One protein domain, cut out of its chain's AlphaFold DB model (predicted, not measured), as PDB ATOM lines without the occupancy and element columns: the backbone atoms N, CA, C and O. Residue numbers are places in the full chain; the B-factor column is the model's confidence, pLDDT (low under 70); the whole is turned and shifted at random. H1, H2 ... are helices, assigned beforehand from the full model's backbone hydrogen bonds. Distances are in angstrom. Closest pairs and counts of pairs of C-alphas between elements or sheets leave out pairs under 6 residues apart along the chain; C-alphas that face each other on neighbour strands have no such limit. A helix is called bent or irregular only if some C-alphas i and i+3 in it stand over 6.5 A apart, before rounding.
ATOM      1  N   ALA A   2     145.569 168.553 130.307       66.69
ATOM      2  CA  ALA A   2     144.983 169.842 129.884       66.69
ATOM      3  C   ALA A   2     143.480 170.024 130.213       66.69
ATOM      4  O   ALA A   2     143.079 171.046 130.758       66.69
ATOM      5  N   ARG A   3     142.648 168.997 129.973       74.88
ATOM      6  CA  ARG A   3     141.203 169.033 130.291       74.88
ATOM      7  C   ARG A   3     140.899 169.142 131.787       74.88
ATOM      8  O   ARG A   3     139.940 169.801 132.159       74.88
ATOM      9  N   ILE A   4     141.704 168.507 132.641       76.25
ATOM     10  CA  ILE A   4     141.507 168.561 134.097       76.25
ATOM     11  C   ILE A   4     141.802 169.978 134.593       76.25
ATOM     12  O   ILE A   4     141.011 170.526 135.352       76.25
ATOM     13  N   ALA A   5     142.881 170.595 134.098       74.12
ATOM     14  CA  ALA A   5     143.185 171.994 134.389       74.12
ATOM     15  C   ALA A   5     142.047 172.924 133.941       74.12
ATOM     16  O   ALA A   5     141.645 173.773 134.723       74.12
ATOM     17  N   PHE A   6     141.462 172.706 132.754       75.31
ATOM     18  CA  PHE A   6     140.309 173.481 132.274       75.31
ATOM     19  C   PHE A   6     139.075 173.364 133.187       75.31
ATOM     20  O   PHE A   6     138.452 174.369 133.518       75.31
ATOM     21  N   ILE A   7     138.731 172.152 133.643       81.69
ATOM     22  CA  ILE A   7     137.594 171.945 134.560       81.69
ATOM     23  C   ILE A   7     137.869 172.609 135.920       81.69
ATOM     24  O   ILE A   7     136.976 173.219 136.509       81.69
ATOM     25  N   MET A   8     139.109 172.529 136.410       82.50
ATOM     26  CA  MET A   8     139.519 173.113 137.692       82.50
ATOM     27  C   MET A   8     139.739 174.630 137.634       82.50
ATOM     28  O   MET A   8     139.708 175.288 138.672       82.50
ATOM     29  N   ASP A   9     139.888 175.211 136.444       79.75
ATOM     30  CA  ASP A   9     140.176 176.633 136.233       79.75
ATOM     31  C   ASP A   9     139.094 177.543 136.829       79.75
ATOM     32  O   ASP A   9     139.382 178.566 137.445       79.75
ATOM     33  N   ARG A  10     137.818 177.147 136.738       76.38
ATOM     34  CA  ARG A  10     136.712 177.903 137.351       76.38
ATOM     35  C   ARG A  10     136.784 177.918 138.879       76.38
ATOM     36  O   ARG A  10     136.395 178.911 139.488       76.38
ATOM     37  N   LEU A  11     137.236 176.823 139.485       80.44
ATOM     38  CA  LEU A  11     137.355 176.699 140.935       80.44
ATOM     39  C   LEU A  11     138.576 177.479 141.436       80.44
ATOM     40  O   LEU A  11     138.441 178.301 142.333       80.44
ATOM     41  N   PHE A  12     139.740 177.277 140.814       78.69
ATOM     42  CA  PHE A  12     140.998 177.896 141.234       78.69
ATOM     43  C   PHE A  12     141.040 179.408 140.976       78.69
ATOM     44  O   PHE A  12     141.527 180.142 141.837       78.69
ATOM     45  N   ARG A  13     140.418 179.907 139.894       75.00
ATOM     46  CA  ARG A  13     140.318 181.360 139.654       75.00
ATOM     47  C   ARG A  13     139.544 182.104 140.735       75.00
ATOM     48  O   ARG A  13     139.900 183.235 141.046       75.00
ATOM     49  N   LYS A  14     138.533 181.484 141.361       73.44
ATOM     50  CA  LYS A  14     137.829 182.100 142.508       73.44
ATOM     51  C   LYS A  14     138.760 182.355 143.695       73.44
ATOM     52  O   LYS A  14     138.466 183.211 144.522       73.44
ATOM     53  N   PHE A  15     139.863 181.619 143.770       70.69
ATOM     54  CA  PHE A  15     140.857 181.704 144.832       70.69
ATOM     55  C   PHE A  15     142.128 182.452 144.400       70.69
ATOM     56  O   PHE A  15     143.082 182.510 145.169       70.69
ATOM     57  N   GLY A  16     142.144 183.033 143.192       67.25
ATOM     58  CA  GLY A  16     143.285 183.784 142.664       67.25
ATOM     59  C   GLY A  16     144.436 182.919 142.142       67.25
ATOM     60  O   GLY A  16     145.556 183.406 142.044       67.25
ATOM     61  N   LEU A  17     144.181 181.645 141.835       73.62
ATOM     62  CA  LEU A  17     145.152 180.716 141.251       73.62
ATOM     63  C   LEU A  17     144.755 180.343 139.816       73.62
ATOM     64  O   LEU A  17     143.571 180.238 139.492       73.62
ATOM     65  N   SER A  18     145.744 180.047 138.973       78.75
ATOM     66  CA  SER A  18     145.513 179.444 137.655       78.75
ATOM     67  C   SER A  18     145.004 178.001 137.778       78.75
ATOM     68  O   SER A  18     145.485 177.232 138.613       78.75
ATOM     69  N   GLY A  19     144.114 177.559 136.879       78.44
ATOM     70  CA  GLY A  19     143.765 176.138 136.747       78.44
ATOM     71  C   GLY A  19     144.972 175.222 136.479       78.44
ATOM     72  O   GLY A  19     144.934 174.038 136.829       78.44
ATOM     73  N   LYS A  20     146.082 175.758 135.935       84.88
ATOM     74  CA  LYS A  20     147.357 175.030 135.758       84.88
ATOM     75  C   LYS A  20     147.955 174.581 137.101       84.88
ATOM     76  O   LYS A  20     148.583 173.525 137.152       84.88
ATOM     77  N   SER A  21     147.703 175.314 138.191       87.75
ATOM     78  CA  SER A  21     148.216 175.018 139.538       87.75
ATOM     79  C   SER A  21     147.684 173.714 140.132       87.75
ATOM     80  O   SER A  21     148.330 173.128 141.001       87.75
ATOM     81  N   PHE A  22     146.556 173.201 139.633       88.94
ATOM     82  CA  PHE A  22     146.022 171.911 140.068       88.94
ATOM     83  C   PHE A  22     146.935 170.735 139.685       88.94
ATOM     84  O   PHE A  22     147.024 169.761 140.430       88.94
ATOM     85  N   ILE A  23     147.647 170.819 138.552       89.62
ATOM     86  CA  ILE A  23     148.507 169.727 138.068       89.62
ATOM     87  C   ILE A  23     149.669 169.461 139.051       89.62
ATOM     88  O   ILE A  23     149.812 168.312 139.477       89.62
ATOM     89  N   PRO A  24     150.459 170.472 139.479       91.94
ATOM     90  CA  PRO A  24     151.466 170.311 140.532       91.94
ATOM     91  C   PRO A  24     150.921 169.768 141.850       91.94
ATOM     92  O   PRO A  24     151.547 168.897 142.446       91.94
ATOM     93  N   ILE A  25     149.759 170.258 142.295       91.88
ATOM     94  CA  ILE A  25     149.141 169.839 143.561       91.88
ATOM     95  C   ILE A  25     148.765 168.354 143.500       91.88
ATOM     96  O   ILE A  25     149.115 167.597 144.400       91.88
ATOM     97  N   LEU A  26     148.131 167.912 142.410       91.06
ATOM     98  CA  LEU A  26     147.755 166.510 142.223       91.06
ATOM     99  C   LEU A  26     148.980 165.588 142.144       91.06
ATOM    100  O   LEU A  26     148.977 164.508 142.717       91.06
ATOM    101  N   ILE A  27     150.044 165.999 141.448       91.31
ATOM    102  CA  ILE A  27     151.285 165.208 141.364       91.31
ATOM    103  C   ILE A  27     152.016 165.187 142.720       91.31
ATOM    104  O   ILE A  27     152.627 164.179 143.086       91.31
ATOM    105  N   GLY A  28     151.921 166.279 143.486       90.69
ATOM    106  CA  GLY A  28     152.523 166.439 144.809       90.69
ATOM    107  C   GLY A  28     152.033 165.431 145.850       90.69
ATOM    108  O   GLY A  28     152.791 165.106 146.766       90.69
ATOM    109  N   SER A  29     150.828 164.869 145.681       91.50
ATOM    110  CA  SER A  29     150.298 163.837 146.585       91.50
ATOM    111  C   SER A  29     151.077 162.521 146.523       91.50
ATOM    112  O   SER A  29     151.035 161.732 147.461       91.50
ATOM    113  N   GLY A  30     151.816 162.271 145.440       90.06
ATOM    114  CA  GLY A  30     152.807 161.199 145.411       90.06
ATOM    115  C   GLY A  30     154.066 161.630 146.159       90.06
ATOM    116  O   GLY A  30     154.373 161.143 147.247       90.06
ATOM    117  N   CYS A  31     154.784 162.589 145.576       89.75
ATOM    118  CA  CYS A  31     156.000 163.159 146.143       89.75
ATOM    119  C   CYS A  31     156.081 164.654 145.810       89.75
ATOM    120  O   CYS A  31     155.807 165.070 144.682       89.75
ATOM    121  N   GLY A  32     156.537 165.462 146.769       90.19
ATOM    122  CA  GLY A  32     156.705 166.902 146.567       90.19
ATOM    123  C   GLY A  32     157.696 167.248 145.450       90.19
ATOM    124  O   GLY A  32     157.496 168.235 144.757       90.19
ATOM    125  N   VAL A  33     158.725 166.424 145.211       89.75
ATOM    126  CA  VAL A  33     159.753 166.670 144.177       89.75
ATOM    127  C   VAL A  33     159.152 166.770 142.760       89.75
ATOM    128  O   VAL A  33     159.287 167.829 142.142       89.75
ATOM    129  N   PRO A  34     158.468 165.738 142.216       89.50
ATOM    130  CA  PRO A  34     157.828 165.839 140.904       89.50
ATOM    131  C   PRO A  34     156.676 166.853 140.883       89.50
ATOM    132  O   PRO A  34     156.446 167.460 139.839       89.50
ATOM    133  N   GLY A  35     155.992 167.077 142.015       91.56
ATOM    134  CA  GLY A  35     154.973 168.123 142.142       91.56
ATOM    135  C   GLY A  35     155.548 169.519 141.891       91.56
ATOM    136  O   GLY A  35     155.067 170.237 141.019       91.56
ATOM    137  N   ILE A  36     156.648 169.866 142.568       93.50
ATOM    138  CA  ILE A  36     157.349 171.146 142.396       93.50
ATOM    139  C   ILE A  36     157.857 171.303 140.954       93.50
ATOM    140  O   ILE A  36     157.669 172.353 140.346       93.50
ATOM    141  N   MET A  37     158.442 170.256 140.360       91.44
ATOM    142  CA  MET A  37     158.926 170.308 138.971       91.44
ATOM    143  C   MET A  37     157.800 170.507 137.943       91.44
ATOM    144  O   MET A  37     158.025 171.105 136.891       91.44
ATOM    145  N   ALA A  38     156.587 170.026 138.225       91.06
ATOM    146  CA  ALA A  38     155.437 170.217 137.344       91.06
ATOM    147  C   ALA A  38     154.978 171.685 137.275       91.06
ATOM    148  O   ALA A  38     154.322 172.077 136.304       91.06
ATOM    149  N   ALA A  39     155.362 172.519 138.251       90.56
ATOM    150  CA  ALA A  39     155.035 173.944 138.263       90.56
ATOM    151  C   ALA A  39     155.686 174.724 137.105       90.56
ATOM    152  O   ALA A  39     155.211 175.803 136.772       90.56
ATOM    153  N   ARG A  40     156.691 174.161 136.413       88.69
ATOM    154  CA  ARG A  40     157.286 174.734 135.184       88.69
ATOM    155  C   ARG A  40     156.287 174.957 134.045       88.69
ATOM    156  O   ARG A  40     156.591 175.668 133.100       88.69
ATOM    157  N   THR A  41     155.123 174.315 134.111       84.94
ATOM    158  CA  THR A  41     154.041 174.496 133.131       84.94
ATOM    159  C   THR A  41     153.264 175.803 133.324       84.94
ATOM    160  O   THR A  41     152.449 176.153 132.474       84.94
ATOM    161  N   ILE A  42     153.494 176.513 134.433       87.25
ATOM    162  CA  ILE A  42     152.881 177.801 134.750       87.25
ATOM    163  C   ILE A  42     153.803 178.905 134.226       87.25
ATOM    164  O   ILE A  42     154.959 178.999 134.637       87.25
ATOM    165  N   GLU A  43     153.284 179.702 133.295       83.19
ATOM    166  CA  GLU A  43     154.021 180.775 132.614       83.19
ATOM    167  C   GLU A  43     154.225 181.992 133.517       83.19
ATOM    168  O   GLU A  43     155.330 182.526 133.574       83.19
ATOM    169  N   ASP A  44     153.184 182.389 134.254       84.44
ATOM    170  CA  ASP A  44     153.270 183.512 135.183       84.44
ATOM    171  C   ASP A  44     154.149 183.169 136.395       84.44
ATOM    172  O   ASP A  44     153.959 182.160 137.081       84.44
ATOM    173  N   GLU A  45     155.125 184.031 136.667       85.06
ATOM    174  CA  GLU A  45     156.146 183.813 137.687       85.06
ATOM    175  C   GLU A  45     155.551 183.873 139.104       85.06
ATOM    176  O   GLU A  45     155.948 183.089 139.973       85.06
ATOM    177  N   ALA A  46     154.588 184.769 139.346       84.69
ATOM    178  CA  ALA A  46     153.944 184.919 140.648       84.69
ATOM    179  C   ALA A  46     153.087 183.686 140.976       84.69
ATOM    180  O   ALA A  46     153.269 183.067 142.031       84.69
ATOM    181  N   ASP A  47     152.230 183.263 140.043       86.19
ATOM    182  CA  ASP A  47     151.418 182.053 140.185       86.19
ATOM    183  C   ASP A  47     152.294 180.786 140.256       86.19
ATOM    184  O   ASP A  47     151.990 179.864 141.026       86.19
ATOM    185  N   ARG A  48     153.427 180.735 139.534       90.25
ATOM    186  CA  ARG A  48     154.395 179.626 139.621       90.25
ATOM    187  C   ARG A  48     155.012 179.529 141.012       90.25
ATOM    188  O   ARG A  48     154.983 178.455 141.614       90.25
ATOM    189  N   ARG A  49     155.540 180.634 141.551       91.12
ATOM    190  CA  ARG A  49     156.149 180.681 142.895       91.12
ATOM    191  C   ARG A  49     155.141 180.329 143.984       91.12
ATOM    192  O   ARG A  49     155.454 179.525 144.863       91.12
ATOM    193  N   MET A  50     153.924 180.863 143.895       89.56
ATOM    194  CA  MET A  50     152.839 180.526 144.815       89.56
ATOM    195  C   MET A  50     152.487 179.036 144.750       89.56
ATOM    196  O   MET A  50     152.396 178.373 145.781       89.56
ATOM    197  N   THR A  51     152.378 178.471 143.547       91.75
ATOM    198  CA  THR A  51     152.090 177.041 143.379       91.75
ATOM    199  C   THR A  51     153.203 176.160 143.951       91.75
ATOM    200  O   THR A  51     152.904 175.181 144.630       91.75
ATOM    201  N   ILE A  52     154.478 176.515 143.748       93.56
ATOM    202  CA  ILE A  52     155.622 175.792 144.332       93.56
ATOM    203  C   ILE A  52     155.532 175.770 145.867       93.56
ATOM    204  O   ILE A  52     155.763 174.726 146.474       93.56
ATOM    205  N   MET A  53     155.155 176.889 146.493       92.12
ATOM    206  CA  MET A  53     155.009 176.981 147.951       92.12
ATOM    207  C   MET A  53     153.856 176.138 148.496       92.12
ATOM    208  O   MET A  53     154.001 175.524 149.549       92.12
ATOM    209  N   LEU A  54     152.724 176.106 147.790       92.06
ATOM    210  CA  LEU A  54     151.495 175.477 148.277       92.06
ATOM    211  C   LEU A  54     151.376 173.995 147.909       92.06
ATOM    212  O   LEU A  54     150.727 173.238 148.627       92.06
ATOM    213  N   CYS A  55     152.009 173.552 146.818       93.06
ATOM    214  CA  CYS A  55     151.868 172.178 146.330       93.06
ATOM    215  C   CYS A  55     152.362 171.115 147.319       93.06
ATOM    216  O   CYS A  55     151.934 169.971 147.240       93.06
ATOM    217  N   THR A  56     153.233 171.475 148.262       91.88
ATOM    218  CA  THR A  56     153.822 170.558 149.248       91.88
ATOM    219  C   THR A  56     152.964 170.377 150.502       91.88
ATOM    220  O   THR A  56     153.263 169.491 151.310       91.88
ATOM    221  N   PHE A  57     151.909 171.180 150.681       93.75
ATOM    222  CA  PHE A  57     150.961 171.020 151.787       93.75
ATOM    223  C   PHE A  57     150.020 169.836 151.595       93.75
ATOM    224  O   PHE A  57     149.458 169.352 152.576       93.75
ATOM    225  N   ILE A  58     149.879 169.328 150.368       94.69
ATOM    226  CA  ILE A  58     149.121 168.103 150.141       94.69
ATOM    227  C   ILE A  58     149.850 166.910 150.798       94.69
ATOM    228  O   ILE A  58     151.088 166.863 150.782       94.69
ATOM    229  N   PRO A  59     149.130 165.942 151.393       93.69
ATOM    230  CA  PRO A  59     149.745 164.742 151.934       93.69
ATOM    231  C   PRO A  59     150.470 163.982 150.821       93.69
ATOM    232  O   PRO A  59     149.838 163.509 149.879       93.69
ATOM    233  N   CYS A  60     151.795 163.880 150.930       93.44
ATOM    234  CA  CYS A  60     152.587 162.941 150.142       93.44
ATOM    235  C   CYS A  60     152.519 161.535 150.757       93.44
ATOM    236  O   CYS A  60     152.099 161.395 151.908       93.44
ATOM    237  N   ALA A  61     153.006 160.515 150.045       90.81
ATOM    238  CA  ALA A  61     153.005 159.129 150.528       90.81
ATOM    239  C   ALA A  61     153.542 158.988 151.974       90.81
ATOM    240  O   ALA A  61     152.855 158.467 152.851       90.81
ATOM    241  N   ALA A  62     154.695 159.587 152.281       91.06
ATOM    242  CA  ALA A  62     155.263 159.549 153.633       91.06
ATOM    243  C   ALA A  62     154.416 160.297 154.686       91.06
ATOM    244  O   ALA A  62     154.329 159.886 155.841       91.06
ATOM    245  N   LYS A  63     153.742 161.396 154.312       92.69
ATOM    246  CA  LYS A  63     152.810 162.091 155.222       92.69
ATOM    247  C   LYS A  63     151.584 161.221 155.504       92.69
ATOM    248  O   LYS A  63     151.111 161.200 156.636       92.69
ATOM    249  N   THR A  64     151.097 160.482 154.504       92.06
ATOM    250  CA  THR A  64     149.984 159.547 154.698       92.06
ATOM    251  C   THR A  64     150.349 158.378 155.613       92.06
ATOM    252  O   THR A  64     149.497 157.956 156.387       92.06
ATOM    253  N   GLU A  65     151.609 157.927 155.626       92.12
ATOM    254  CA  GLU A  65     152.093 156.913 156.577       92.12
ATOM    255  C   GLU A  65     152.063 157.413 158.026       92.12
ATOM    256  O   GLU A  65     151.563 156.716 158.907       92.12
ATOM    257  N   ILE A  66     152.523 158.644 158.282       92.06
ATOM    258  CA  ILE A  66     152.463 159.244 159.626       92.06
ATOM    259  C   ILE A  66     151.006 159.399 160.081       92.06
ATOM    260  O   ILE A  66     150.680 159.066 161.220       92.06
ATOM    261  N   ILE A  67     150.121 159.869 159.195       93.12
ATOM    262  CA  ILE A  67     148.687 160.000 159.491       93.12
ATOM    263  C   ILE A  67     148.084 158.630 159.820       93.12
ATOM    264  O   ILE A  67     147.367 158.503 160.809       93.12
ATOM    265  N   ALA A  68     148.403 157.598 159.036       92.19
ATOM    266  CA  ALA A  68     147.927 156.240 159.276       92.19
ATOM    267  C   ALA A  68     148.432 155.682 160.616       92.19
ATOM    268  O   ALA A  68     147.642 155.121 161.374       92.19
ATOM    269  N   MET A  69     149.713 155.884 160.939       91.56
ATOM    270  CA  MET A  69     150.323 155.455 162.200       91.56
ATOM    271  C   MET A  69     149.680 156.136 163.416       91.56
ATOM    272  O   MET A  69     149.311 155.472 164.379       91.56
ATOM    273  N   ILE A  70     149.519 157.460 163.393       92.00
ATOM    274  CA  ILE A  70     148.919 158.190 164.518       92.00
ATOM    275  C   ILE A  70     147.427 157.859 164.647       92.00
ATOM    276  O   ILE A  70     146.932 157.647 165.755       92.00
ATOM    277  N   SER A  71     146.710 157.756 163.525       91.75
ATOM    278  CA  SER A  71     145.287 157.407 163.515       91.75
ATOM    279  C   SER A  71     145.023 155.991 164.029       91.75
ATOM    280  O   SER A  71     144.003 155.765 164.682       91.75
ATOM    281  N   SER A  72     145.908 155.031 163.748       90.50
ATOM    282  CA  SER A  72     145.747 153.657 164.230       90.50
ATOM    283  C   SER A  72     146.001 153.547 165.732       90.50
ATOM    284  O   SER A  72     145.212 152.911 166.428       90.50
ATOM    285  N   VAL A  73     147.038 154.216 166.241       91.31
ATOM    286  CA  VAL A  73     147.442 154.133 167.653       91.31
ATOM    287  C   VAL A  73     146.526 154.946 168.575       91.31
ATOM    288  O   VAL A  73     146.121 154.442 169.617       91.31
ATOM    289  N   PHE A  74     146.183 156.185 168.210       90.19
ATOM    290  CA  PHE A  74     145.487 157.121 169.112       90.19
ATOM    291  C   PHE A  74     143.982 157.253 168.855       90.19
ATOM    292  O   PHE A  74     143.256 157.718 169.729       90.19
ATOM    293  N   PHE A  75     143.508 156.865 167.668       88.62
ATOM    294  CA  PHE A  75     142.119 157.070 167.237       88.62
ATOM    295  C   PHE A  75     141.432 155.771 166.797       88.62
ATOM    296  O   PHE A  75     140.498 155.806 165.995       88.62
ATOM    297  N   HIS A  76     141.903 154.623 167.297       85.25
ATOM    298  CA  HIS A  76     141.340 153.293 167.030       85.25
ATOM    299  C   HIS A  76     141.148 152.980 165.533       85.25
ATOM    300  O   HIS A  76     140.213 152.283 165.149       85.25
ATOM    301  N   GLY A  77     142.001 153.533 164.662       80.88
ATOM    302  CA  GLY A  77     141.901 153.323 163.215       80.88
ATOM    303  C   GLY A  77     140.706 154.014 162.550       80.88
ATOM    304  O   GLY A  77     140.310 153.618 161.456       80.88
ATOM    305  N   SER A  78     140.124 155.043 163.175       86.56
ATOM    306  CA  SER A  78     139.010 155.794 162.592       86.56
ATOM    307  C   SER A  78     139.401 156.433 161.255       86.56
ATOM    308  O   SER A  78     140.183 157.385 161.202       86.56
ATOM    309  N   ALA A  79     138.801 155.945 160.166       86.56
ATOM    310  CA  ALA A  79     139.033 156.455 158.814       86.56
ATOM    311  C   ALA A  79     138.737 157.961 158.690       86.56
ATOM    312  O   ALA A  79     139.386 158.663 157.915       86.56
ATOM    313  N   TRP A  80     137.814 158.478 159.508       88.38
ATOM    314  CA  TRP A  80     137.436 159.889 159.520       88.38
ATOM    315  C   TRP A  80     138.599 160.821 159.853       88.38
ATOM    316  O   TRP A  80     138.680 161.906 159.279       88.38
ATOM    317  N   VAL A  81     139.526 160.406 160.722       88.75
ATOM    318  CA  VAL A  81     140.686 161.233 161.084       88.75
ATOM    319  C   VAL A  81     141.593 161.407 159.869       88.75
ATOM    320  O   VAL A  81     141.890 162.540 159.487       88.75
ATOM    321  N   ALA A  82     141.946 160.313 159.191       87.50
ATOM    322  CA  ALA A  82     142.772 160.362 157.987       87.50
ATOM    323  C   ALA A  82     142.108 161.170 156.856       87.50
ATOM    324  O   ALA A  82     142.748 162.026 156.241       87.50
ATOM    325  N   THR A  83     140.809 160.961 156.622       90.75
ATOM    326  CA  THR A  83     140.052 161.711 155.612       90.75
ATOM    327  C   THR A  83     139.972 163.202 155.951       90.75
ATOM    328  O   THR A  83     140.164 164.043 155.070       90.75
ATOM    329  N   SER A  84     139.764 163.557 157.223       92.56
ATOM    330  CA  SER A  84     139.714 164.957 157.662       92.56
ATOM    331  C   SER A  84     141.034 165.692 157.422       92.56
ATOM    332  O   SER A  84     141.014 166.843 156.999       92.56
ATOM    333  N   MET A  85     142.180 165.021 157.598       92.69
ATOM    334  CA  MET A  85     143.499 165.603 157.332       92.69
ATOM    335  C   MET A  85     143.703 165.924 155.852       92.69
ATOM    336  O   MET A  85     144.288 166.954 155.517       92.69
ATOM    337  N   TYR A  86     143.172 165.090 154.954       92.12
ATOM    338  CA  TYR A  86     143.213 165.374 153.524       92.12
ATOM    339  C   TYR A  86     142.389 166.624 153.180       92.12
ATOM    340  O   TYR A  86     142.890 167.532 152.515       92.12
ATOM    341  N   PHE A  87     141.161 166.738 153.694       93.44
ATOM    342  CA  PHE A  87     140.339 167.935 153.485       93.44
ATOM    343  C   PHE A  87     140.926 169.183 154.144       93.44
ATOM    344  O   PHE A  87     140.903 170.254 153.539       93.44
ATOM    345  N   LEU A  88     141.513 169.048 155.336       94.56
ATOM    346  CA  LEU A  88     142.221 170.128 156.012       94.56
ATOM    347  C   LEU A  88     143.395 170.622 155.162       94.56
ATOM    348  O   LEU A  88     143.574 171.827 155.018       94.56
ATOM    349  N   SER A  89     144.157 169.717 154.544       93.56
ATOM    350  CA  SER A  89     145.253 170.102 153.652       93.56
ATOM    351  C   SER A  89     144.770 170.912 152.449       93.56
ATOM    352  O   SER A  89     145.345 171.953 152.135       93.56
ATOM    353  N   LEU A  90     143.662 170.495 151.824       91.50
ATOM    354  CA  LEU A  90     143.072 171.205 150.694       91.50
ATOM    355  C   LEU A  90     142.541 172.578 151.122       91.50
ATOM    356  O   LEU A  90     142.769 173.568 150.428       91.50
ATOM    357  N   ALA A  91     141.895 172.654 152.287       91.94
ATOM    358  CA  ALA A  91     141.435 173.909 152.865       91.94
ATOM    359  C   ALA A  91     142.610 174.858 153.140       91.94
ATOM    360  O   ALA A  91     142.559 176.015 152.737       91.94
ATOM    361  N   VAL A  92     143.697 174.377 153.749       92.50
ATOM    362  CA  VAL A  92     144.890 175.190 154.027       92.50
ATOM    363  C   VAL A  92     145.577 175.648 152.742       92.50
ATOM    364  O   VAL A  92     146.006 176.798 152.686       92.50
ATOM    365  N   ILE A  93     145.637 174.819 151.693       91.25
ATOM    366  CA  ILE A  93     146.144 175.222 150.369       91.25
ATOM    367  C   ILE A  93     145.318 176.386 149.813       91.25
ATOM    368  O   ILE A  93     145.885 177.395 149.397       91.25
ATOM    369  N   VAL A  94     143.987 176.269 149.837       88.88
ATOM    370  CA  VAL A  94     143.079 177.305 149.326       88.88
ATOM    371  C   VAL A  94     143.174 178.585 150.158       88.88
ATOM    372  O   VAL A  94     143.373 179.662 149.602       88.88
ATOM    373  N   LEU A  95     143.090 178.484 151.487       90.00
ATOM    374  CA  LEU A  95     143.165 179.630 152.398       90.00
ATOM    375  C   LEU A  95     144.521 180.340 152.309       90.00
ATOM    376  O   LEU A  95     144.565 181.568 152.255       90.00
ATOM    377  N   SER A  96     145.614 179.578 152.225       88.88
ATOM    378  CA  SER A  96     146.959 180.122 152.022       88.88
ATOM    379  C   SER A  96     147.095 180.803 150.664       88.88
ATOM    380  O   SER A  96     147.691 181.871 150.590       88.88
ATOM    381  N   GLY A  97     146.523 180.229 149.600       87.25
ATOM    382  CA  GLY A  97     146.498 180.843 148.271       87.25
ATOM    383  C   GLY A  97     145.792 182.195 148.271       87.25
ATOM    384  O   GLY A  97     146.362 183.182 147.811       87.25
ATOM    385  N   ILE A  98     144.606 182.276 148.883       85.69
ATOM    386  CA  ILE A  98     143.860 183.537 149.028       85.69
ATOM    387  C   ILE A  98     144.670 184.557 149.840       85.69
ATOM    388  O   ILE A  98     144.770 185.719 149.443       85.69
ATOM    389  N   ALA A  99     145.253 184.138 150.967       86.25
ATOM    390  CA  ALA A  99     146.048 185.016 151.821       86.25
ATOM    391  C   ALA A  99     147.295 185.548 151.092       86.25
ATOM    392  O   ALA A  99     147.554 186.750 151.126       86.25
ATOM    393  N   LEU A 100     148.028 184.683 150.380       85.38
ATOM    394  CA  LEU A 100     149.217 185.046 149.604       85.38
ATOM    395  C   LEU A 100     148.871 185.978 148.441       85.38
ATOM    396  O   LEU A 100     149.542 186.995 148.282       85.38
ATOM    397  N   LYS A 101     147.800 185.708 147.683       81.69
ATOM    398  CA  LYS A 101     147.381 186.546 146.544       81.69
ATOM    399  C   LYS A 101     147.013 187.974 146.957       81.69
ATOM    400  O   LYS A 101     147.155 188.912 146.180       81.69
ATOM    401  N   LYS A 102     146.571 188.157 148.203       79.50
ATOM    402  CA  LYS A 102     146.267 189.474 148.780       79.50
ATOM    403  C   LYS A 102     147.510 190.252 149.219       79.50
ATOM    404  O   LYS A 102     147.397 191.444 149.504       79.50
ATOM    405  N   THR A 103     148.680 189.616 149.285       81.12
ATOM    406  CA  THR A 103     149.947 190.295 149.590       81.12
ATOM    407  C   THR A 103     150.535 190.969 148.350       81.12
ATOM    408  O   THR A 103     150.370 190.489 147.232       81.12
ATOM    409  N   ARG A 104     151.280 192.067 148.553       71.00
ATOM    410  CA  ARG A 104     151.901 192.870 147.479       71.00
ATOM    411  C   ARG A 104     152.750 192.046 146.504       71.00
ATOM    412  O   ARG A 104     152.864 192.411 145.347       71.00
ATOM    413  N   PHE A 105     153.354 190.956 146.968       71.06
ATOM    414  CA  PHE A 105     154.289 190.167 146.169       71.06
ATOM    415  C   PHE A 105     153.636 189.218 145.157       71.06
ATOM    416  O   PHE A 105     154.317 188.768 144.240       71.06
ATOM    417  N   PHE A 106     152.355 188.890 145.340       74.12
ATOM    418  CA  PHE A 106     151.611 187.972 144.468       74.12
ATOM    419  C   PHE A 106     150.339 188.612 143.896       74.12
ATOM    420  O   PHE A 106     149.541 187.925 143.256       74.12
ATOM    421  N   ALA A 107     150.146 189.913 144.131       61.16
ATOM    422  CA  ALA A 107     149.046 190.682 143.571       61.16
ATOM    423  C   ALA A 107     149.160 190.726 142.038       61.16
ATOM    424  O   ALA A 107     150.256 190.843 141.500       61.16
ATOM    425  N   GLY A 108     148.027 190.582 141.351       62.94
ATOM    426  CA  GLY A 108     147.960 190.543 139.889       62.94
ATOM    427  C   GLY A 108     146.898 189.564 139.395       62.94
ATOM    428  O   GLY A 108     146.591 188.572 140.065       62.94
ATOM    429  N   GLU A 109     146.313 189.845 138.234       60.78
ATOM    430  CA  GLU A 109     145.362 188.932 137.599       60.78
ATOM    431  C   GLU A 109     146.089 187.689 137.071       60.78
ATOM    432  O   GLU A 109     147.167 187.781 136.485       60.78
ATOM    433  N   SER A 110     145.517 186.505 137.301       62.88
ATOM    434  CA  SER A 110     146.066 185.260 136.757       62.88
ATOM    435  C   SER A 110     146.022 185.289 135.228       62.88
ATOM    436  O   SER A 110     144.988 185.626 134.648       62.88
ATOM    437  N   ALA A 111     147.123 184.892 134.582       62.00
ATOM    438  CA  ALA A 111     147.261 184.934 133.127       62.00
ATOM    439  C   ALA A 111     146.090 184.226 132.400       62.00
ATOM    440  O   ALA A 111     145.647 183.159 132.854       62.00
ATOM    441  N   PRO A 112     145.602 184.771 131.262       61.62
ATOM    442  CA  PRO A 112     144.525 184.167 130.486       61.62
ATOM    443  C   PRO A 112     144.839 182.711 130.136       61.62
ATOM    444  O   PRO A 112     145.855 182.397 129.515       61.62
ATOM    445  N   PHE A 113     143.958 181.796 130.540       62.19
ATOM    446  CA  PHE A 113     144.128 180.372 130.277       62.19
ATOM    447  C   PHE A 113     143.728 180.057 128.829       62.19
ATOM    448  O   PHE A 113     142.599 179.653 128.555       62.19
ATOM    449  N   VAL A 114     144.658 180.245 127.893       62.69
ATOM    450  CA  VAL A 114     144.543 179.719 126.528       62.69
ATOM    451  C   VAL A 114     145.356 178.434 126.471       62.69
ATOM    452  O   VAL A 114     146.578 178.440 126.593       62.69
ATOM    453  N   MET A 115     144.672 177.299 126.360       66.19
ATOM    454  CA  MET A 115     145.319 176.004 126.194       66.19
ATOM    455  C   MET A 115     144.658 175.297 125.023       66.19
ATOM    456  O   MET A 115     143.500 174.890 125.118       66.19
ATOM    457  N   GLU A 116     145.391 175.158 123.920       64.00
ATOM    458  CA  GLU A 116     144.940 174.332 122.807       64.00
ATOM    459  C   GLU A 116     144.766 172.901 123.311       64.00
ATOM    460  O   GLU A 116     145.682 172.318 123.898       64.00
ATOM    461  N   LEU A 117     143.562 172.341 123.164       69.25
ATOM    462  CA  LEU A 117     143.317 170.962 123.563       69.25
ATOM    463  C   LEU A 117     143.992 170.026 122.552       69.25
ATOM    464  O   LEU A 117     143.518 169.935 121.420       69.25
ATOM    465  N   PRO A 118     145.030 169.261 122.940       69.31
ATOM    466  CA  PRO A 118     145.598 168.272 122.042       69.31
ATOM    467  C   PRO A 118     144.607 167.120 121.828       69.31
ATOM    468  O   PRO A 118     143.843 166.745 122.731       69.31
ATOM    469  N   ALA A 119     144.656 166.514 120.641       76.88
ATOM    470  CA  ALA A 119     143.937 165.277 120.364       76.88
ATOM    471  C   ALA A 119     144.428 164.142 121.286       76.88
ATOM    472  O   ALA A 119     145.603 164.084 121.671       76.88
ATOM    473  N   TYR A 120     143.516 163.245 121.675       73.50
ATOM    474  CA  TYR A 120     143.842 162.117 122.544       73.50
ATOM    475  C   TYR A 120     144.621 161.069 121.747       73.50
ATOM    476  O   TYR A 120     144.060 160.380 120.901       73.50
ATOM    477  N   HIS A 121     145.916 160.958 122.020       80.56
ATOM    478  CA  HIS A 121     146.766 159.924 121.446       80.56
ATOM    479  C   HIS A 121     146.978 158.828 122.486       80.56
ATOM    480  O   HIS A 121     147.312 159.119 123.638       80.56
ATOM    481  N   LEU A 122     146.800 157.566 122.088       83.19
ATOM    482  CA  LEU A 122     147.132 156.438 122.951       83.19
ATOM    483  C   LEU A 122     148.656 156.381 123.134       83.19
ATOM    484  O   LEU A 122     149.390 156.322 122.143       83.19
ATOM    485  N   MET A 234     146.200 164.494 172.323       89.88
ATOM    486  CA  MET A 234     146.261 165.857 171.804       89.88
ATOM    487  C   MET A 234     147.642 166.212 171.234       89.88
ATOM    488  O   MET A 234     147.734 166.837 170.177       89.88
ATOM    489  N   GLY A 235     148.719 165.782 171.899       91.00
ATOM    490  CA  GLY A 235     150.089 165.938 171.408       91.00
ATOM    491  C   GLY A 235     150.333 165.166 170.108       91.00
ATOM    492  O   GLY A 235     150.957 165.694 169.193       91.00
ATOM    493  N   ALA A 236     149.770 163.966 169.970       91.81
ATOM    494  CA  ALA A 236     149.847 163.149 168.763       91.81
ATOM    495  C   ALA A 236     149.109 163.805 167.585       91.81
ATOM    496  O   ALA A 236     149.626 163.845 166.467       91.81
ATOM    497  N   PHE A 237     147.929 164.384 167.834       92.12
ATOM    498  CA  PHE A 237     147.185 165.143 166.825       92.12
ATOM    499  C   PHE A 237     147.940 166.408 166.388       92.12
ATOM    500  O   PHE A 237     148.075 166.684 165.196       92.12
ATOM    501  N   SER A 238     148.511 167.133 167.351       93.81
ATOM    502  CA  SER A 238     149.374 168.292 167.113       93.81
ATOM    503  C   SER A 238     150.621 167.933 166.289       93.81
ATOM    504  O   SER A 238     150.930 168.614 165.306       93.81
ATOM    505  N   TYR A 239     151.291 166.826 166.627       93.44
ATOM    506  CA  TYR A 239     152.445 166.280 165.905       93.44
ATOM    507  C   TYR A 239     152.089 165.878 164.465       93.44
ATOM    508  O   TYR A 239     152.859 166.134 163.534       93.44
ATOM    509  N   MET A 240     150.906 165.291 164.261       93.25
ATOM    510  CA  MET A 240     150.393 164.938 162.936       93.25
ATOM    511  C   MET A 240     150.172 166.183 162.065       93.25
ATOM    512  O   MET A 240     150.603 166.201 160.913       93.25
ATOM    513  N   ILE A 241     149.574 167.247 162.614       94.75
ATOM    514  CA  ILE A 241     149.379 168.523 161.904       94.75
ATOM    515  C   ILE A 241     150.716 169.194 161.594       94.75
ATOM    516  O   ILE A 241     150.916 169.651 160.465       94.75
ATOM    517  N   LEU A 242     151.653 169.210 162.548       95.00
ATOM    518  CA  LEU A 242     152.987 169.750 162.302       95.00
ATOM    519  C   LEU A 242     153.648 169.012 161.133       95.00
ATOM    520  O   LEU A 242     154.132 169.650 160.208       95.00
ATOM    521  N   ASN A 243     153.624 167.679 161.117       93.19
ATOM    522  CA  ASN A 243     154.230 166.893 160.035       93.19
ATOM    523  C   ASN A 243     153.505 166.987 158.691       93.19
ATOM    524  O   ASN A 243     154.110 166.738 157.636       93.19
ATOM    525  N   LEU A 244     152.221 167.336 158.718       93.88
ATOM    526  CA  LEU A 244     151.434 167.589 157.524       93.88
ATOM    527  C   LEU A 244     151.801 168.933 156.882       93.88
ATOM    528  O   LEU A 244     151.936 168.988 155.661       93.88
ATOM    529  N   PHE A 245     152.018 169.991 157.669       94.25
ATOM    530  CA  PHE A 245     152.236 171.352 157.153       94.25
ATOM    531  C   PHE A 245     153.670 171.876 157.264       94.25
ATOM    532  O   PHE A 245     153.960 172.941 156.726       94.25
ATOM    533  N   ASN A 246     154.582 171.151 157.907       92.81
ATOM    534  CA  ASN A 246     155.996 171.514 157.950       92.81
ATOM    535  C   ASN A 246     156.647 171.487 156.550       92.81
ATOM    536  O   ASN A 246     156.091 170.909 155.600       92.81
ATOM    537  N   PRO A 247     157.848 172.088 156.414       92.56
ATOM    538  CA  PRO A 247     158.606 172.051 155.177       92.56
ATOM    539  C   PRO A 247     158.779 170.618 154.663       92.56
ATOM    540  O   PRO A 247     158.833 169.659 155.445       92.56
ATOM    541  N   PRO A 248     158.838 170.435 153.335       91.19
ATOM    542  CA  PRO A 248     159.026 169.118 152.758       91.19
ATOM    543  C   PRO A 248     160.456 168.619 153.041       91.19
ATOM    544  O   PRO A 248     161.290 169.353 153.563       91.19
ATOM    545  N   CYS A 249     160.758 167.369 152.687       91.50
ATOM    546  CA  CYS A 249     162.080 166.785 152.934       91.50
ATOM    547  C   CYS A 249     163.216 167.529 152.202       91.50
ATOM    548  O   CYS A 249     162.974 168.266 151.238       91.50
ATOM    549  N   ILE A 250     164.473 167.285 152.596       89.56
ATOM    550  CA  ILE A 250     165.671 167.932 152.015       89.56
ATOM    551  C   ILE A 250     165.704 167.829 150.483       89.56
ATOM    552  O   ILE A 250     166.037 168.801 149.800       89.56
ATOM    553  N   ALA A 251     165.292 166.691 149.919       87.69
ATOM    554  CA  ALA A 251     165.224 166.501 148.471       87.69
ATOM    555  C   ALA A 251     164.236 167.468 147.789       87.69
ATOM    556  O   ALA A 251     164.527 168.043 146.734       87.69
ATOM    557  N   ALA A 252     163.071 167.686 148.398       90.00
ATOM    558  CA  ALA A 252     162.071 168.623 147.905       90.00
ATOM    559  C   ALA A 252     162.497 170.078 148.138       90.00
ATOM    560  O   ALA A 252     162.378 170.877 147.213       90.00
ATOM    561  N   MET A 253     163.082 170.415 149.291       92.50
ATOM    562  CA  MET A 253     163.646 171.752 149.542       92.50
ATOM    563  C   MET A 253     164.733 172.115 148.521       92.50
ATOM    564  O   MET A 253     164.717 173.205 147.951       92.50
ATOM    565  N   GLY A 254     165.622 171.172 148.194       89.88
ATOM    566  CA  GLY A 254     166.615 171.349 147.132       89.88
ATOM    567  C   GLY A 254     165.995 171.522 145.740       89.88
ATOM    568  O   GLY A 254     166.585 172.167 144.874       89.88
ATOM    569  N   THR A 255     164.792 170.988 145.520       89.94
ATOM    570  CA  THR A 255     164.030 171.188 144.280       89.94
ATOM    571  C   THR A 255     163.357 172.562 144.261       89.94
ATOM    572  O   THR A 255     163.478 173.255 143.256       89.94
ATOM    573  N   ILE A 256     162.762 173.024 145.373       93.31
ATOM    574  CA  ILE A 256     162.256 174.407 145.514       93.31
ATOM    575  C   ILE A 256     163.362 175.399 145.155       93.31
ATOM    576  O   ILE A 256     163.152 176.293 144.341       93.31
ATOM    577  N   TRP A 257     164.566 175.194 145.697       92.06
ATOM    578  CA  TRP A 257     165.714 176.062 145.445       92.06
ATOM    579  C   TRP A 257     166.084 176.168 143.959       92.06
ATOM    580  O   TRP A 257     166.546 177.214 143.507       92.06
ATOM    581  N   ARG A 258     165.883 175.091 143.193       89.25
ATOM    582  CA  ARG A 258     166.175 175.045 141.753       89.25
ATOM    583  C   ARG A 258     165.052 175.631 140.897       89.25
ATOM    584  O   ARG A 258     165.354 176.224 139.872       89.25
ATOM    585  N   GLU A 259     163.791 175.474 141.300       90.81
ATOM    586  CA  GLU A 259     162.626 175.870 140.488       90.81
ATOM    587  C   GLU A 259     162.120 177.293 140.754       90.81
ATOM    588  O   GLU A 259     161.507 177.909 139.883       90.81
ATOM    589  N   ILE A 260     162.350 177.836 141.951       89.44
ATOM    590  CA  ILE A 260     161.778 179.130 142.357       89.44
ATOM    591  C   ILE A 260     162.581 180.342 141.841       89.44
ATOM    592  O   ILE A 260     162.160 181.486 141.997       89.44
ATOM    593  N   GLY A 261     163.748 180.099 141.232       84.56
ATOM    594  CA  GLY A 261     164.581 181.094 140.547       84.56
ATOM    595  C   GLY A 261     165.468 181.967 141.446       84.56
ATOM    596  O   GLY A 261     166.522 182.410 141.002       84.56
ATOM    597  N   SER A 262     165.108 182.186 142.718       89.31
ATOM    598  CA  SER A 262     165.890 183.012 143.654       89.31
ATOM    599  C   SER A 262     166.038 182.377 145.033       89.31
ATOM    600  O   SER A 262     165.094 181.805 145.580       89.31
ATOM    601  N   ARG A 263     167.216 182.561 145.645       89.88
ATOM    602  CA  ARG A 263     167.511 182.111 147.017       89.88
ATOM    603  C   ARG A 263     166.597 182.771 148.047       89.88
ATOM    604  O   ARG A 263     166.160 182.107 148.979       89.88
ATOM    605  N   PHE A 264     166.273 184.051 147.849       91.00
ATOM    606  CA  PHE A 264     165.351 184.780 148.723       91.00
ATOM    607  C   PHE A 264     163.969 184.117 148.733       91.00
ATOM    608  O   PHE A 264     163.440 183.800 149.794       91.00
ATOM    609  N   TRP A 265     163.435 183.814 147.546       89.81
ATOM    610  CA  TRP A 265     162.142 183.147 147.406       89.81
ATOM    611  C   TRP A 265     162.155 181.714 147.946       89.81
ATOM    612  O   TRP A 265     161.170 181.291 148.541       89.81
ATOM    613  N   ALA A 266     163.267 180.986 147.809       92.81
ATOM    614  CA  ALA A 266     163.404 179.644 148.377       92.81
ATOM    615  C   ALA A 266     163.349 179.657 149.913       92.81
ATOM    616  O   ALA A 266     162.617 178.871 150.514       92.81
ATOM    617  N   ILE A 267     164.082 180.575 150.549       93.69
ATOM    618  CA  ILE A 267     164.072 180.732 152.009       93.69
ATOM    619  C   ILE A 267     162.700 181.219 152.480       93.69
ATOM    620  O   ILE A 267     162.173 180.700 153.463       93.69
ATOM    621  N   PHE A 268     162.079 182.158 151.760       93.38
ATOM    622  CA  PHE A 268     160.720 182.614 152.047       93.38
ATOM    623  C   PHE A 268     159.703 181.464 151.974       93.38
ATOM    624  O   PHE A 268     158.914 181.288 152.892       93.38
ATOM    625  N   ALA A 269     159.772 180.621 150.942       93.00
ATOM    626  CA  ALA A 269     158.908 179.452 150.785       93.00
ATOM    627  C   ALA A 269     159.029 178.459 151.951       93.00
ATOM    628  O   ALA A 269     158.024 178.032 152.521       93.00
ATOM    629  N   ILE A 270     160.264 178.102 152.315       94.12
ATOM    630  CA  ILE A 270     160.546 177.135 153.384       94.12
ATOM    631  C   ILE A 270     160.153 177.713 154.748       94.12
ATOM    632  O   ILE A 270     159.515 177.032 155.548       94.12
ATOM    633  N   SER A 271     160.490 178.977 155.014       93.75
ATOM    634  CA  SER A 271     160.117 179.646 156.266       93.75
ATOM    635  C   SER A 271     158.606 179.833 156.389       93.75
ATOM    636  O   SER A 271     158.064 179.590 157.463       93.75
ATOM    637  N   TYR A 272     157.906 180.161 155.300       93.12
ATOM    638  CA  TYR A 272     156.446 180.227 155.275       93.12
ATOM    639  C   TYR A 272     155.814 178.887 155.669       93.12
ATOM    640  O   TYR A 272     154.954 178.852 156.544       93.12
ATOM    641  N   GLN A 273     156.277 177.775 155.089       94.38
ATOM    642  CA  GLN A 273     155.799 176.429 155.437       94.38
ATOM    643  C   GLN A 273     156.101 176.076 156.901       94.38
ATOM    644  O   GLN A 273     155.243 175.542 157.600       94.38
ATOM    645  N   LEU A 274     157.297 176.418 157.393       94.75
ATOM    646  CA  LEU A 274     157.693 176.182 158.782       94.75
ATOM    647  C   LEU A 274     156.813 176.943 159.772       94.75
ATOM    648  O   LEU A 274     156.272 176.342 160.697       94.75
ATOM    649  N   VAL A 275     156.650 178.249 159.561       93.94
ATOM    650  CA  VAL A 275     155.852 179.111 160.437       93.94
ATOM    651  C   VAL A 275     154.389 178.697 160.390       93.94
ATOM    652  O   VAL A 275     153.773 178.536 161.439       93.94
ATOM    653  N   LEU A 276     153.834 178.470 159.198       93.44
ATOM    654  CA  LEU A 276     152.437 178.078 159.047       93.44
ATOM    655  C   LEU A 276     152.160 176.728 159.719       93.44
ATOM    656  O   LEU A 276     151.196 176.614 160.473       93.44
ATOM    657  N   GLY A 277     153.020 175.727 159.509       94.19
ATOM    658  CA  GLY A 277     152.867 174.426 160.155       94.19
ATOM    659  C   GLY A 277     152.982 174.498 161.677       94.19
ATOM    660  O   GLY A 277     152.168 173.898 162.381       94.19
ATOM    661  N   TYR A 278     153.936 175.279 162.188       94.50
ATOM    662  CA  TYR A 278     154.104 175.491 163.624       94.50
ATOM    663  C   TYR A 278     152.893 176.202 164.243       94.50
ATOM    664  O   TYR A 278     152.368 175.750 165.256       94.50
ATOM    665  N   VAL A 279     152.402 177.271 163.608       93.81
ATOM    666  CA  VAL A 279     151.228 178.028 164.069       93.81
ATOM    667  C   VAL A 279     149.973 177.157 164.072       93.81
ATOM    668  O   VAL A 279     149.253 177.151 165.067       93.81
ATOM    669  N   LEU A 280     149.713 176.387 163.010       93.81
ATOM    670  CA  LEU A 280     148.551 175.491 162.962       93.81
ATOM    671  C   LEU A 280     148.618 174.405 164.041       93.81
ATOM    672  O   LEU A 280     147.609 174.105 164.679       93.81
ATOM    673  N   SER A 281     149.801 173.837 164.269       94.25
ATOM    674  CA  SER A 281     150.026 172.839 165.316       94.25
ATOM    675  C   SER A 281     149.828 173.436 166.718       94.25
ATOM    676  O   SER A 281     149.069 172.887 167.517       94.25
ATOM    677  N   PHE A 282     150.388 174.622 166.974       93.44
ATOM    678  CA  PHE A 282     150.221 175.359 168.230       93.44
ATOM    679  C   PHE A 282     148.756 175.718 168.513       93.44
ATOM    680  O   PHE A 282     148.249 175.425 169.594       93.44
ATOM    681  N   ILE A 283     148.052 176.297 167.530       91.81
ATOM    682  CA  ILE A 283     146.617 176.609 167.638       91.81
ATOM    683  C   ILE A 283     145.843 175.344 167.982       91.81
ATOM    684  O   ILE A 283     145.002 175.360 168.879       91.81
ATOM    685  N   THR A 284     146.141 174.248 167.285       91.56
ATOM    686  CA  THR A 284     145.425 173.001 167.499       91.56
ATOM    687  C   THR A 284     145.645 172.496 168.914       91.56
ATOM    688  O   THR A 284     144.657 172.302 169.613       91.56
ATOM    689  N   TYR A 285     146.894 172.340 169.368       91.88
ATOM    690  CA  TYR A 285     147.199 171.848 170.714       91.88
ATOM    691  C   TYR A 285     146.555 172.701 171.810       91.88
ATOM    692  O   TYR A 285     145.919 172.179 172.730       91.88
ATOM    693  N   GLN A 286     146.672 174.021 171.693       89.75
ATOM    694  CA  GLN A 286     146.264 174.935 172.744       89.75
ATOM    695  C   GLN A 286     144.748 175.138 172.815       89.75
ATOM    696  O   GLN A 286     144.180 175.198 173.906       89.75
ATOM    697  N   LEU A 287     144.069 175.209 171.668       86.62
ATOM    698  CA  LEU A 287     142.608 175.267 171.651       86.62
ATOM    699  C   LEU A 287     142.000 173.903 171.963       86.62
ATOM    700  O   LEU A 287     141.018 173.835 172.693       86.62
ATOM    701  N   GLY A 288     142.582 172.808 171.474       85.25
ATOM    702  CA  GLY A 288     142.062 171.477 171.774       85.25
ATOM    703  C   GLY A 288     142.230 171.091 173.245       85.25
ATOM    704  O   GLY A 288     141.305 170.534 173.829       85.25
ATOM    705  N   SER A 289     143.343 171.460 173.888       84.44
ATOM    706  CA  SER A 289     143.505 171.291 175.343       84.44
ATOM    707  C   SER A 289     142.521 172.145 176.151       84.44
ATOM    708  O   SER A 289     142.008 171.687 177.170       84.44
ATOM    709  N   PHE A 290     142.193 173.350 175.679       84.12
ATOM    710  CA  PHE A 290     141.178 174.203 176.297       84.12
ATOM    711  C   PHE A 290     139.759 173.623 176.157       84.12
ATOM    712  O   PHE A 290     139.076 173.421 177.157       84.12
ATOM    713  N   PHE A 291     139.325 173.318 174.931       83.69
ATOM    714  CA  PHE A 291     137.949 172.899 174.649       83.69
ATOM    715  C   PHE A 291     137.634 171.467 175.089       83.69
ATOM    716  O   PHE A 291     136.545 171.227 175.603       83.69
ATOM    717  N   PHE A 292     138.548 170.515 174.880       81.44
ATOM    718  CA  PHE A 292     138.275 169.096 175.146       81.44
ATOM    719  C   PHE A 292     138.768 168.625 176.514       81.44
ATOM    720  O   PHE A 292     138.158 167.736 177.099       81.44
ATOM    721  N   TYR A 293     139.855 169.209 177.027       78.50
ATOM    722  CA  TYR A 293     140.485 168.772 178.280       78.50
ATOM    723  C   TYR A 293     140.308 169.767 179.437       78.50
ATOM    724  O   TYR A 293     140.820 169.524 180.527       78.50
ATOM    725  N   GLY A 294     139.577 170.870 179.226       73.81
ATOM    726  CA  GLY A 294     139.226 171.823 180.283       73.81
ATOM    727  C   GLY A 294     140.420 172.576 180.880       73.81
ATOM    728  O   GLY A 294     140.358 172.999 182.033       73.81
ATOM    729  N   ALA A 295     141.518 172.729 180.133       74.00
ATOM    730  CA  ALA A 295     142.689 173.463 180.610       74.00
ATOM    731  C   ALA A 295     142.342 174.934 180.917       74.00
ATOM    732  O   ALA A 295     141.602 175.574 180.173       74.00
ATOM    733  N   SER A 296     142.905 175.506 181.986       70.88
ATOM    734  CA  SER A 296     142.703 176.917 182.348       70.88
ATOM    735  C   SER A 296     143.211 177.874 181.261       70.88
ATOM    736  O   SER A 296     144.234 177.590 180.636       70.88
ATOM    737  N   LEU A 297     142.561 179.037 181.089       69.88
ATOM    738  CA  LEU A 297     143.012 180.122 180.201       69.88
ATOM    739  C   LEU A 297     144.392 180.650 180.632       69.88
ATOM    740  O   LEU A 297     144.502 181.527 181.483       69.88
ATOM    741  N   GLY A 298     145.447 180.109 180.037       78.31
ATOM    742  CA  GLY A 298     146.811 180.605 180.141       78.31
ATOM    743  C   GLY A 298     147.191 181.518 178.972       78.31
ATOM    744  O   GLY A 298     146.433 181.735 178.023       78.31
ATOM    745  N   ILE A 299     148.428 182.020 179.023       79.44
ATOM    746  CA  ILE A 299     149.017 182.897 177.996       79.44
ATOM    747  C   ILE A 299     148.991 182.217 176.619       79.44
ATOM    748  O   ILE A 299     148.695 182.862 175.614       79.44
ATOM    749  N   GLY A 300     149.220 180.900 176.569       79.00
ATOM    750  CA  GLY A 300     149.188 180.137 175.326       79.00
ATOM    751  C   GLY A 300     147.832 180.203 174.619       79.00
ATOM    752  O   GLY A 300     147.792 180.439 173.414       79.00
ATOM    753  N   GLN A 301     146.715 180.030 175.342       81.69
ATOM    754  CA  GLN A 301     145.369 180.045 174.749       81.69
ATOM    755  C   GLN A 301     145.053 181.417 174.155       81.69
ATOM    756  O   GLN A 301     144.523 181.501 173.049       81.69
ATOM    757  N   ILE A 302     145.423 182.490 174.858       83.56
ATOM    758  CA  ILE A 302     145.220 183.868 174.397       83.56
ATOM    759  C   ILE A 302     145.991 184.111 173.094       83.56
ATOM    760  O   ILE A 302     145.431 184.638 172.131       83.56
ATOM    761  N   VAL A 303     147.250 183.665 173.028       87.25
ATOM    762  CA  VAL A 303     148.059 183.745 171.803       87.25
ATOM    763  C   VAL A 303     147.425 182.924 170.677       87.25
ATOM    764  O   VAL A 303     147.352 183.404 169.549       87.25
ATOM    765  N   ALA A 304     146.903 181.727 170.962       83.56
ATOM    766  CA  ALA A 304     146.227 180.901 169.964       83.56
ATOM    767  C   ALA A 304     144.971 181.585 169.392       83.56
ATOM    768  O   ALA A 304     144.807 181.628 168.173       83.56
ATOM    769  N   PHE A 305     144.126 182.193 170.234       85.44
ATOM    770  CA  PHE A 305     142.983 182.988 169.770       85.44
ATOM    771  C   PHE A 305     143.422 184.192 168.927       85.44
ATOM    772  O   PHE A 305     142.851 184.436 167.863       85.44
ATOM    773  N   GLY A 306     144.470 184.904 169.350       86.69
ATOM    774  CA  GLY A 306     145.050 186.008 168.582       86.69
ATOM    775  C   GLY A 306     145.558 185.571 167.204       86.69
ATOM    776  O   GLY A 306     145.297 186.244 166.209       86.69
ATOM    777  N   LEU A 307     146.218 184.414 167.117       87.94
ATOM    778  CA  LEU A 307     146.698 183.849 165.853       87.94
ATOM    779  C   LEU A 307     145.550 183.415 164.935       87.94
ATOM    780  O   LEU A 307     145.621 183.647 163.730       87.94
ATOM    781  N   VAL A 308     144.469 182.849 165.478       86.81
ATOM    782  CA  VAL A 308     143.264 182.533 164.691       86.81
ATOM    783  C   VAL A 308     142.651 183.807 164.114       86.81
ATOM    784  O   VAL A 308     142.383 183.865 162.914       86.81
ATOM    785  N   LEU A 309     142.486 184.850 164.932       85.88
ATOM    786  CA  LEU A 309     141.992 186.148 164.467       85.88
ATOM    787  C   LEU A 309     142.915 186.758 163.408       85.88
ATOM    788  O   LEU A 309     142.429 187.311 162.425       85.88
ATOM    789  N   PHE A 310     144.232 186.610 163.560       86.62
ATOM    790  CA  PHE A 310     145.209 187.064 162.576       86.62
ATOM    791  C   PHE A 310     145.098 186.309 161.242       86.62
ATOM    792  O   PHE A 310     145.113 186.940 160.185       86.62
ATOM    793  N   ILE A 311     144.931 184.983 161.267       86.12
ATOM    794  CA  ILE A 311     144.713 184.175 160.055       86.12
ATOM    795  C   ILE A 311     143.409 184.594 159.371       86.12
ATOM    796  O   ILE A 311     143.402 184.841 158.165       86.12
ATOM    797  N   ILE A 312     142.320 184.742 160.133       84.19
ATOM    798  CA  ILE A 312     141.031 185.215 159.607       84.19
ATOM    799  C   ILE A 312     141.196 186.607 158.995       84.19
ATOM    800  O   ILE A 312     140.746 186.842 157.876       84.19
ATOM    801  N   TYR A 313     141.894 187.515 159.676       84.62
ATOM    802  CA  TYR A 313     142.174 188.850 159.165       84.62
ATOM    803  C   TYR A 313     142.971 188.808 157.855       84.62
ATOM    804  O   TYR A 313     142.573 189.461 156.893       84.62
ATOM    805  N   MET A 314     144.041 188.010 157.766       81.56
ATOM    806  CA  MET A 314     144.811 187.857 156.523       81.56
ATOM    807  C   MET A 314     143.957 187.315 155.371       81.56
ATOM    808  O   MET A 314     144.106 187.767 154.236       81.56
ATOM    809  N   VAL A 315     143.039 186.390 155.656       82.31
ATOM    810  CA  VAL A 315     142.134 185.820 154.650       82.31
ATOM    811  C   VAL A 315     141.032 186.804 154.251       82.31
ATOM    812  O   VAL A 315     140.658 186.834 153.080       82.31
ATOM    813  N   VAL A 316     140.513 187.633 155.163       83.25
ATOM    814  CA  VAL A 316     139.376 188.542 154.910       83.25
ATOM    815  C   VAL A 316     139.813 189.911 154.376       83.25
ATOM    816  O   VAL A 316     139.052 190.534 153.637       83.25
ATOM    817  N   ARG A 317     141.047 190.359 154.652       78.50
ATOM    818  CA  ARG A 317     141.565 191.680 154.245       78.50
ATOM    819  C   ARG A 317     141.302 191.976 152.757       78.50
ATOM    820  O   ARG A 317     141.463 191.072 151.932       78.50
ATOM    821  N   PRO A 318     140.912 193.203 152.365       70.44
ATOM    822  CA  PRO A 318     140.811 193.562 150.952       70.44
ATOM    823  C   PRO A 318     142.163 193.371 150.253       70.44
ATOM    824  O   PRO A 318     143.210 193.679 150.825       70.44
ATOM    825  N   GLY A 319     142.141 192.821 149.035       66.56
ATOM    826  CA  GLY A 319     143.355 192.565 148.259       66.56
ATOM    827  C   GLY A 319     144.119 193.850 147.950       66.56
ATOM    828  O   GLY A 319     143.519 194.921 147.822       66.56
ATOM    829  N   TYR A 320     145.444 193.740 147.846       64.38
ATOM    830  CA  TYR A 320     146.293 194.842 147.411       64.38
ATOM    831  C   TYR A 320     145.858 195.304 146.014       64.38
ATOM    832  O   TYR A 320     145.911 194.533 145.058       64.38
ATOM    833  N   LYS A 321     145.389 196.550 145.911       54.91
ATOM    834  CA  LYS A 321     145.143 197.214 144.630       54.91
ATOM    835  C   LYS A 321     146.440 197.900 144.231       54.91
ATOM    836  O   LYS A 321     146.906 198.772 144.965       54.91
ATOM    837  N   GLU A 322     147.028 197.502 143.110       52.50
ATOM    838  CA  GLU A 322     148.102 198.289 142.512       52.50
ATOM    839  C   GLU A 322     147.568 199.693 142.189       52.50
ATOM    840  O   GLU A 322     146.444 199.820 141.686       52.50
ATOM    841  N   PRO A 323     148.309 200.767 142.516       46.03
ATOM    842  CA  PRO A 323     147.952 202.090 142.035       46.03
ATOM    843  C   PRO A 323     147.997 202.064 140.501       46.03
ATOM    844  O   PRO A 323     148.990 201.646 139.914       46.03
ATOM    845  N   VAL A 324     146.909 202.499 139.863       49.00
ATOM    846  CA  VAL A 324     146.632 202.449 138.410       49.00
ATOM    847  C   VAL A 324     147.536 203.422 137.607       49.00
ATOM    848  O   VAL A 324     147.099 204.052 136.655       49.00
ATOM    849  N   GLY A 325     148.796 203.618 138.010       43.47
ATOM    850  CA  GLY A 325     149.625 204.754 137.588       43.47
ATOM    851  C   GLY A 325     150.890 204.461 136.777       43.47
ATOM    852  O   GLY A 325     151.396 205.393 136.168       43.47
ATOM    853  N   GLU A 326     151.416 203.231 136.726       41.09
ATOM    854  CA  GLU A 326     152.753 202.980 136.128       41.09
ATOM    855  C   GLU A 326     152.771 202.085 134.876       41.09
ATOM    856  O   GLU A 326     153.831 201.855 134.306       41.09
ATOM    857  N   LEU A 327     151.622 201.631 134.362       48.41
ATOM    858  CA  LEU A 327     151.571 200.739 133.187       48.41
ATOM    859  C   LEU A 327     151.519 201.453 131.818       48.41
ATOM    860  O   LEU A 327     151.128 200.838 130.831       48.41
ATOM    861  N   VAL A 328     151.908 202.732 131.722       43.06
ATOM    862  CA  VAL A 328     151.930 203.462 130.430       43.06
ATOM    863  C   VAL A 328     153.343 203.773 129.914       43.06
ATOM    864  O   VAL A 328     153.471 204.213 128.776       43.06
ATOM    865  N   GLN A 329     154.427 203.517 130.653       34.72
ATOM    866  CA  GLN A 329     155.777 203.808 130.137       34.72
ATOM    867  C   GLN A 329     156.832 202.787 130.580       34.72
ATOM    868  O   GLN A 329     157.529 203.015 131.564       34.72
ATOM    869  N   ALA A 330     156.970 201.694 129.823       35.00
ATOM    870  CA  ALA A 330     158.235 200.988 129.573       35.00
ATOM    871  C   ALA A 330     158.067 199.992 128.417       35.00
ATOM    872  O   ALA A 330     157.141 199.155 128.500       35.00
TER     873      ALA A 330
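This is residues 2 to 122 and 234 to 330 of the 330 residues of the protein "Transporter gate domain protein" of Erysipelotrichaceae bacterium (UniProt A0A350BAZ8). Ten helices make two joined parts: a bundle of four short helices, H2, H3, H4 and H8, at one end, and at the other H5, H7 and H9 side by side in a row, with H10 crossing H9. The long H9 reaches from H8 and H4 to the far end, H6 runs through from H5 past H4 to H10, H1 packs on H2, and residues 323 to 330 stick out as a tail. The 218 printed residues hold ten named helices, H1 to H10 in order along the chain, and no named strand; the class is all helix. The whole is compact, with a radius of gyration of the C-alphas of 18.9 A and spans of 60 by 50 by 32 A.

H1, residues 2 to 13, begins at C-alpha 2, (144.983, 169.842, 129.884). H1 is only just irregular, with C-alphas 7 and 10 lying 6.6 A apart. H2 is residues 19 to 28 and H3 residues 32 to 41. H4, residues 45 to 57, is only just irregular too, with C-alphas 53 and 56 lying 6.7 A apart. H5, residues 61 to 74, is 20.1 A long, and H6, residues 79 to 101, is 33.6 A. After the cut come H7, residues 234 to 245, and H8, residues 250 to 259. H9, residues 263 to 293, is the longest helix at 43.4 A and begins at C-alpha 263, (167.511, 182.111, 147.017). H10, residues 299 to 316, is 25.6 A long and ends at C-alpha 316, (139.376, 188.542, 154.910).

H2, H3, H4 and H8 form an up and down bundle, each running against the one before it in the chain. H2 and H3 are a helical hairpin at a shallow tilt of 23 degrees, with the closest C-alphas, of Gly 28 and Gly 35, 4.0 A apart. H3 and H4 are another, at 22 degrees, closest at Ile 36 and Ile 52, 5.3 A. H3 touches H8 at a shallow tilt of 10 degrees, the same way, closest at Val 33 and Ala 252, 4.8 A. H1 touches H2 and is only just about perpendicular to it, at 72 degrees, closest at Asp 9 and Gly 19, 3.7 A. H4 and H9 are the hubs, touching four helices each. With residues 49 to 53 alone H4 touches H9, closest at Met 53 and Ala 269, 5.4 A. H4 touches H6 at a shallow tilt of 21 degrees, opposite ways, closest at Leu 54 and Ile 93, 5.8 A. H7 touches H9 at 21 degrees, opposite ways, closest at Phe 245 and Gly 277, 4.3 A. H7 touches H5 at 8 degrees, opposite ways, closest at Lys 63 and Leu 244, 6.1 A. H9, with residues 279 to 290 alone, touches H10 at a steep tilt of 55 degrees, closest at Ile 283 and Ala 304, 4.9 A. H6 and H9 are apart. Every O i to N i+4 pair is within hydrogen-bond range in H5 to H10; in H1 it is 6 of 8, in H2 4 of 6, in H3 3 of 6 and in H4 7 of 9.

The two farthest C-alphas, of His 76 and Gln 329, are 64.2 A apart. Residues 123 to 233 are not printed, and C-alphas 122 and 234 are 49.8 A apart across this cut. The links that are printed whole are tight. Residues 102 to 122 and 317 to 330 hold no named element. The mean pLDDT of the printed part is 83.8; 27 residues are under 70, among them residues 107 to 118 and 319 to 330.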